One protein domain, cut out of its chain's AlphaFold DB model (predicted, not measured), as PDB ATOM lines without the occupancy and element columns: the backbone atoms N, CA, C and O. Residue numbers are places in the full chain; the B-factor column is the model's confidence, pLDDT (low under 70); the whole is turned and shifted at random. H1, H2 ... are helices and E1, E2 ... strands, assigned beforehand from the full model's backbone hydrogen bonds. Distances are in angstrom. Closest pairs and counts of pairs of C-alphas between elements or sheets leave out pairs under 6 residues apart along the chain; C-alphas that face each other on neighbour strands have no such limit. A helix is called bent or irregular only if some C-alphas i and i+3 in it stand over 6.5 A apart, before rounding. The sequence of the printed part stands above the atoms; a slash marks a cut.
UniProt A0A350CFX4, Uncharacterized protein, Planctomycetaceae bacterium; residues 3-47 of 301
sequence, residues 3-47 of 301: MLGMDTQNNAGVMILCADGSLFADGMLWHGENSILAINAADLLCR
ATOM      1  N   MET A   3     223.240 237.873 187.806       77.38
ATOM      2  CA  MET A   3     224.645 238.257 187.745       77.38
ATOM      3  C   MET A   3     224.897 239.433 188.687       77.38
ATOM      4  O   MET A   3     224.132 240.397 188.714       77.38
ATOM      5  N   LEU A   4     225.960 239.338 189.480       80.50
ATOM      6  CA  LEU A   4     226.345 240.347 190.463       80.50
ATOM      7  C   LEU A   4     227.581 241.101 189.964       80.50
ATOM      8  O   LEU A   4     228.607 240.484 189.683       80.50
ATOM      9  N   GLY A   5     227.485 242.427 189.889       77.75
ATOM     10  CA  GLY A   5     228.608 243.322 189.619       77.75
ATOM     11  C   GLY A   5     228.939 244.150 190.857       77.75
ATOM     12  O   GLY A   5     228.069 244.828 191.406       77.75
ATOM     13  N   MET A   6     230.194 244.109 191.305       76.62
ATOM     14  CA  MET A   6     230.683 244.911 192.429       76.62
ATOM     15  C   MET A   6     231.905 245.717 191.999       76.62
ATOM     16  O   MET A   6     232.867 245.143 191.493       76.62
ATOM     17  N   ASP A   7     231.882 247.029 192.233       70.81
ATOM     18  CA  ASP A   7     233.068 247.870 192.064       70.81
ATOM     19  C   ASP A   7     233.931 247.803 193.332       70.81
ATOM     20  O   ASP A   7     233.570 248.322 194.395       70.81
ATOM     21  N   THR A   8     235.066 247.116 193.223       62.16
ATOM     22  CA  THR A   8     235.988 246.856 194.330       62.16
ATOM     23  C   THR A   8     236.950 248.010 194.603       62.16
ATOM     24  O   THR A   8     237.557 248.025 195.672       62.16
ATOM     25  N   GLN A   9     237.090 248.984 193.696       57.75
ATOM     26  CA  GLN A   9     238.135 250.007 193.817       57.75
ATOM     27  C   GLN A   9     237.734 251.201 194.687       57.75
ATOM     28  O   GLN A   9     238.594 251.770 195.350       57.75
ATOM     29  N   ASN A  10     236.447 251.561 194.741       55.75
ATOM     30  CA  ASN A  10     235.987 252.755 195.468       55.75
ATOM     31  C   ASN A  10     234.783 252.526 196.393       55.75
ATOM     32  O   ASN A  10     234.179 253.490 196.865       55.75
ATOM     33  N   ASN A  11     234.406 251.268 196.665       58.72
ATOM     34  CA  ASN A  11     233.213 250.939 197.465       58.72
ATOM     35  C   ASN A  11     231.924 251.611 196.915       58.72
ATOM     36  O   ASN A  11     230.972 251.870 197.655       58.72
ATOM     37  N   ALA A  12     231.917 251.943 195.618       62.53
ATOM     38  CA  ALA A  12     231.068 252.993 195.053       62.53
ATOM     39  C   ALA A  12     229.704 252.500 194.551       62.53
ATOM     40  O   ALA A  12     228.780 253.300 194.412       62.53
ATOM     41  N   GLY A  13     229.526 251.198 194.331       69.62
ATOM     42  CA  GLY A  13     228.246 250.689 193.855       69.62
ATOM     43  C   GLY A  13     228.180 249.175 193.786       69.62
ATOM     44  O   GLY A  13     229.188 248.490 193.610       69.62
ATOM     45  N   VAL A  14     226.964 248.661 193.934       81.12
ATOM     46  CA  VAL A  14     226.646 247.268 193.645       81.12
ATOM     47  C   VAL A  14     225.502 247.248 192.654       81.12
ATOM     48  O   VAL A  14     224.533 247.990 192.808       81.12
ATOM     49  N   MET A  15     225.641 246.411 191.636       82.56
ATOM     50  CA  MET A  15     224.647 246.194 190.602       82.56
ATOM     51  C   MET A  15     224.248 244.722 190.601       82.56
ATOM     52  O   MET A  15     225.096 243.831 190.650       82.56
ATOM     53  N   ILE A  16     222.946 244.475 190.523       84.12
ATOM     54  CA  ILE A  16     222.386 243.143 190.313       84.12
ATOM     55  C   ILE A  16     221.701 243.178 188.955       84.12
ATOM     56  O   ILE A  16     220.813 243.997 188.729       84.12
ATOM     57  N   LEU A  17     222.135 242.308 188.050       81.94
ATOM     58  CA  LEU A  17     221.510 242.109 186.753       81.94
ATOM     59  C   LEU A  17     220.696 240.818 186.805       81.94
ATOM     60  O   LEU A  17     221.230 239.749 187.109       81.94
ATOM     61  N   CYS A  18     219.410 240.916 186.491       81.06
ATOM     62  CA  CYS A  18     218.537 239.762 186.371       81.06
ATOM     63  C   CYS A  18     218.085 239.605 184.922       81.06
ATOM     64  O   CYS A  18     217.630 240.566 184.311       81.06
ATOM     65  N   ALA A  19     218.194 238.390 184.385       76.62
ATOM     66  CA  ALA A  19     217.679 238.070 183.055       76.62
ATOM     67  C   ALA A  19     216.144 237.954 183.019       76.62
ATOM     68  O   ALA A  19     215.560 238.012 181.944       76.62
ATOM     69  N   ASP A  20     215.504 237.773 184.178       75.00
ATOM     70  CA  ASP A  20     214.055 237.625 184.310       75.00
ATOM     71  C   ASP A  20     213.508 238.649 185.316       75.00
ATOM     72  O   ASP A  20     213.708 238.529 186.528       75.00
ATOM     73  N   GLY A  21     212.840 239.683 184.802       70.38
ATOM     74  CA  GLY A  21     212.247 240.747 185.616       70.38
ATOM     75  C   GLY A  21     211.065 240.279 186.469       70.38
ATOM     76  O   GLY A  21     210.796 240.883 187.507       70.38
ATOM     77  N   SER A  22     210.412 239.167 186.103       72.25
ATOM     78  CA  SER A  22     209.249 238.640 186.832       72.25
ATOM     79  C   SER A  22     209.590 238.181 188.253       72.25
ATOM     80  O   SER A  22     208.724 238.165 189.121       72.25
ATOM     81  N   LEU A  23     210.866 237.893 188.537       71.81
ATOM     82  CA  LEU A  23     211.341 237.546 189.881       71.81
ATOM     83  C   LEU A  23     211.189 238.690 190.894       71.81
ATOM     84  O   LEU A  23     211.090 238.435 192.094       71.81
ATOM     85  N   PHE A  24     211.176 239.937 190.418       72.88
ATOM     86  CA  PHE A  24     211.051 241.140 191.247       72.88
ATOM     87  C   PHE A  24     209.746 241.913 190.986       72.88
ATOM     88  O   PHE A  24     209.534 242.959 191.598       72.88
ATOM     89  N   ALA A  25     208.876 241.403 190.110       67.88
ATOM     90  CA  ALA A  25     207.607 242.015 189.713       67.88
ATOM     91  C   ALA A  25     206.407 241.088 190.005       67.88
ATOM     92  O   ALA A  25     206.589 239.965 190.473       67.88
ATOM     93  N   ASP A  26     205.191 241.614 189.809       65.88
ATOM     94  CA  ASP A  26     203.860 240.975 189.879       65.88
ATOM     95  C   ASP A  26     203.774 239.527 190.379       65.88
ATOM     96  O   ASP A  26     204.261 238.618 189.718       65.88
ATOM     97  N   GLY A  27     203.018 239.288 191.463       61.22
ATOM     98  CA  GLY A  27     202.543 237.966 191.928       61.22
ATOM     99  C   GLY A  27     203.632 236.991 192.406       61.22
ATOM    100  O   GLY A  27     203.577 236.496 193.529       61.22
ATOM    101  N   MET A  28     204.649 236.781 191.577       71.00
ATOM    102  CA  MET A  28     205.825 235.940 191.736       71.00
ATOM    103  C   MET A  28     206.756 236.402 192.850       71.00
ATOM    104  O   MET A  28     207.388 235.553 193.478       71.00
ATOM    105  N   LEU A  29     206.793 237.705 193.155       76.12
ATOM    106  CA  LEU A  29     207.522 238.235 194.312       76.12
ATOM    107  C   LEU A  29     207.052 237.599 195.632       76.12
ATOM    108  O   LEU A  29     207.853 237.394 196.539       76.12
ATOM    109  N   TRP A  30     205.758 237.279 195.744       72.25
ATOM    110  CA  TRP A  30     205.164 236.720 196.962       72.25
ATOM    111  C   TRP A  30     205.387 235.209 197.106       72.25
ATOM    112  O   TRP A  30     205.054 234.640 198.147       72.25
ATOM    113  N   HIS A  31     205.966 234.547 196.100       74.62
ATOM    114  CA  HIS A  31     206.384 233.155 196.229       74.62
ATOM    115  C   HIS A  31     207.676 233.063 197.051       74.62
ATOM    116  O   HIS A  31     208.623 233.822 196.848       74.62
ATOM    117  N   GLY A  32     207.692 232.139 198.019       66.25
ATOM    118  CA  GLY A  32     208.627 232.137 199.151       66.25
ATOM    119  C   GLY A  32     210.100 232.307 198.777       66.25
ATOM    120  O   GLY A  32     210.770 233.178 199.324       66.25
ATOM    121  N   GLU A  33     210.599 231.547 197.807       76.69
ATOM    122  CA  GLU A  33     212.010 231.617 197.401       76.69
ATOM    123  C   GLU A  33     212.362 232.940 196.700       76.69
ATOM    124  O   GLU A  33     213.421 233.516 196.956       76.69
ATOM    125  N   ASN A  34     211.433 233.487 195.911       79.06
ATOM    126  CA  ASN A  34     211.599 234.771 195.227       79.06
ATOM    127  C   ASN A  34     211.577 235.940 196.220       79.06
ATOM    128  O   ASN A  34     212.383 236.861 196.106       79.06
ATOM    129  N   SER A  35     210.725 235.874 197.251       76.44
ATOM    130  CA  SER A  35     210.702 236.884 198.318       76.44
ATOM    131  C   SER A  35     212.018 236.930 199.104       76.44
ATOM    132  O   SER A  35     212.528 238.011 199.402       76.44
ATOM    133  N   ILE A  36     212.616 235.768 199.391       79.75
ATOM    134  CA  ILE A  36     213.909 235.672 200.081       79.75
ATOM    135  C   ILE A  36     215.021 236.238 199.195       79.75
ATOM    136  O   ILE A  36     215.854 237.017 199.664       79.75
ATOM    137  N   LEU A  37     215.015 235.888 197.907       82.38
ATOM    138  CA  LEU A  37     215.951 236.432 196.930       82.38
ATOM    139  C   LEU A  37     215.850 237.963 196.849       82.38
ATOM    140  O   LEU A  37     216.877 238.642 196.875       82.38
ATOM    141  N   ALA A  38     214.632 238.509 196.817       80.25
ATOM    142  CA  ALA A  38     214.388 239.946 196.761       80.25
ATOM    143  C   ALA A  38     214.885 240.686 198.010       80.25
ATOM    144  O   ALA A  38     215.523 241.734 197.895       80.25
ATOM    145  N   ILE A  39     214.667 240.120 199.200       80.69
ATOM    146  CA  ILE A  39     215.161 240.685 200.463       80.69
ATOM    147  C   ILE A  39     216.691 240.686 200.493       80.69
ATOM    148  O   ILE A  39     217.298 241.705 200.821       80.69
ATOM    149  N   ASN A  40     217.322 239.573 200.115       82.62
ATOM    150  CA  ASN A  40     218.781 239.465 200.099       82.62
ATOM    151  C   ASN A  40     219.412 240.405 199.064       82.62
ATOM    152  O   ASN A  40     220.438 241.026 199.342       82.62
ATOM    153  N   ALA A  41     218.785 240.553 197.895       82.94
ATOM    154  CA  ALA A  41     219.199 241.508 196.874       82.94
ATOM    155  C   ALA A  41     219.099 242.956 197.385       82.94
ATOM    156  O   ALA A  41     220.051 243.725 197.245       82.94
ATOM    157  N   ALA A  42     217.991 243.318 198.037       78.69
ATOM    158  CA  ALA A  42     217.794 244.649 198.605       78.69
ATOM    159  C   ALA A  42     218.781 244.956 199.743       78.69
ATOM    160  O   ALA A  42     219.369 246.039 199.761       78.69
ATOM    161  N   ASP A  43     219.018 244.007 200.655       80.06
ATOM    162  CA  ASP A  43     220.006 244.154 201.730       80.06
ATOM    163  C   ASP A  43     221.404 244.386 201.149       80.06
ATOM    164  O   ASP A  43     222.096 245.336 201.513       80.06
ATOM    165  N   LEU A  44     221.793 243.580 200.161       80.12
ATOM    166  CA  LEU A  44     223.090 243.687 199.504       80.12
ATOM    167  C   LEU A  44     223.280 245.049 198.810       80.12
ATOM    168  O   LEU A  44     224.355 245.655 198.921       80.12
ATOM    169  N   LEU A  45     222.235 245.565 198.158       78.38
ATOM    170  CA  LEU A  45     222.245 246.892 197.541       78.38
ATOM    171  C   LEU A  45     222.300 248.025 198.584       78.38
ATOM    172  O   LEU A  45     222.975 249.024 198.341       78.38
ATOM    173  N   CYS A  46     221.681 247.861 199.757       73.19
ATOM    174  CA  CYS A  46     221.628 248.882 200.816       73.19
ATOM    175  C   CYS A  46     222.836 248.885 201.773       73.19
ATOM    176  O   CYS A  46     223.041 249.858 202.508       73.19
ATOM    177  N   ARG A  47     223.659 247.827 201.788       72.88
ATOM    178  CA  ARG A  47     224.878 247.756 202.614       72.88
ATOM    179  C   ARG A  47     225.827 248.926 202.317       72.88
ATOM    180  O   ARG A  47     226.049 249.284 201.165       72.88
TER     181      ARG A  47
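AT A GLANCE: This is residues 3 to 47 of the 301 residues of an uncharacterized protein of Planctomycetaceae bacterium (UniProt A0A350CFX4). A small two-stranded hairpin, E1 and E2, is followed by a long looping stretch and then by one helix, H1, which folds back along the hairpin so that its last part, residues 41 to 46, comes near E2. The link between the strands, with Gln 9, and the looping stretch before the helix, with Gly 27, make the two far ends of an elongated outline of 37 by 19 by 13 A. The printed part has 45 residues, with two named strands and one named helix in the order E1, E2, H1; the sheet has the order E1 - E2 and is antiparallel, and the class is mixed, helices and strands. The whole is loose, with a radius of gyration of the C-alphas of 11.9 A.

IN THESE COORDINATES: E1 takes residues 3 to 6 and begins at C-alpha 3, at (224.645, 238.257, 187.745); it is 10.1 A long from first to last C-alpha. E2, the longest strand by residues, takes residues 14 to 18 and is 13.2 A long, from C-alpha 14 at (226.646, 247.268, 193.645) to C-alpha 18. H1 takes residues 32 to 46 and is 21.3 A long, ending with C-alpha 46 at (221.628, 248.882, 200.816).

HOW THE PARTS SIT: E1 and E2 form a hairpin of antiparallel neighbours, with 169 degrees between their N-to-C directions. The C-alphas of Leu 4 and Ile 16 face each other at 4.8 A, as do those of Met 6 and Val 14. Across the pair, N 3 and O 17 are within hydrogen-bond range at 2.8 A, and so are N 15 and O 5 at 2.9 A. E2 and H1 have 4 pairs of C-alphas within 8 A, the closest being those of Val 14 and Leu 45, 5.9 A apart; their centres are 11.8 A apart. E1 and H1 are apart. In H1 every O i to N i+4 pair is within hydrogen-bond range, and the helix is not bent.

THE WHOLE: The two C-alphas farthest apart are those of Gln 9 and Gly 27, at 37.6 A, while the first and last printed C-alphas, of Met 3 and Arg 47, are 17.6 A apart. The printed part has no cut. The link from E1 to E2, 7 residues, is short; the link from E2 to H1, residues 19 to 31, is long and has no named element, its C-alphas lying 8 to 17 A from the mean of all C-alphas. The mean pLDDT of the printed part is 74.2, and 10 printed residues are under 70, where the model's confidence is low: residues 8 to 13, residues 25 to 27 and residue 32.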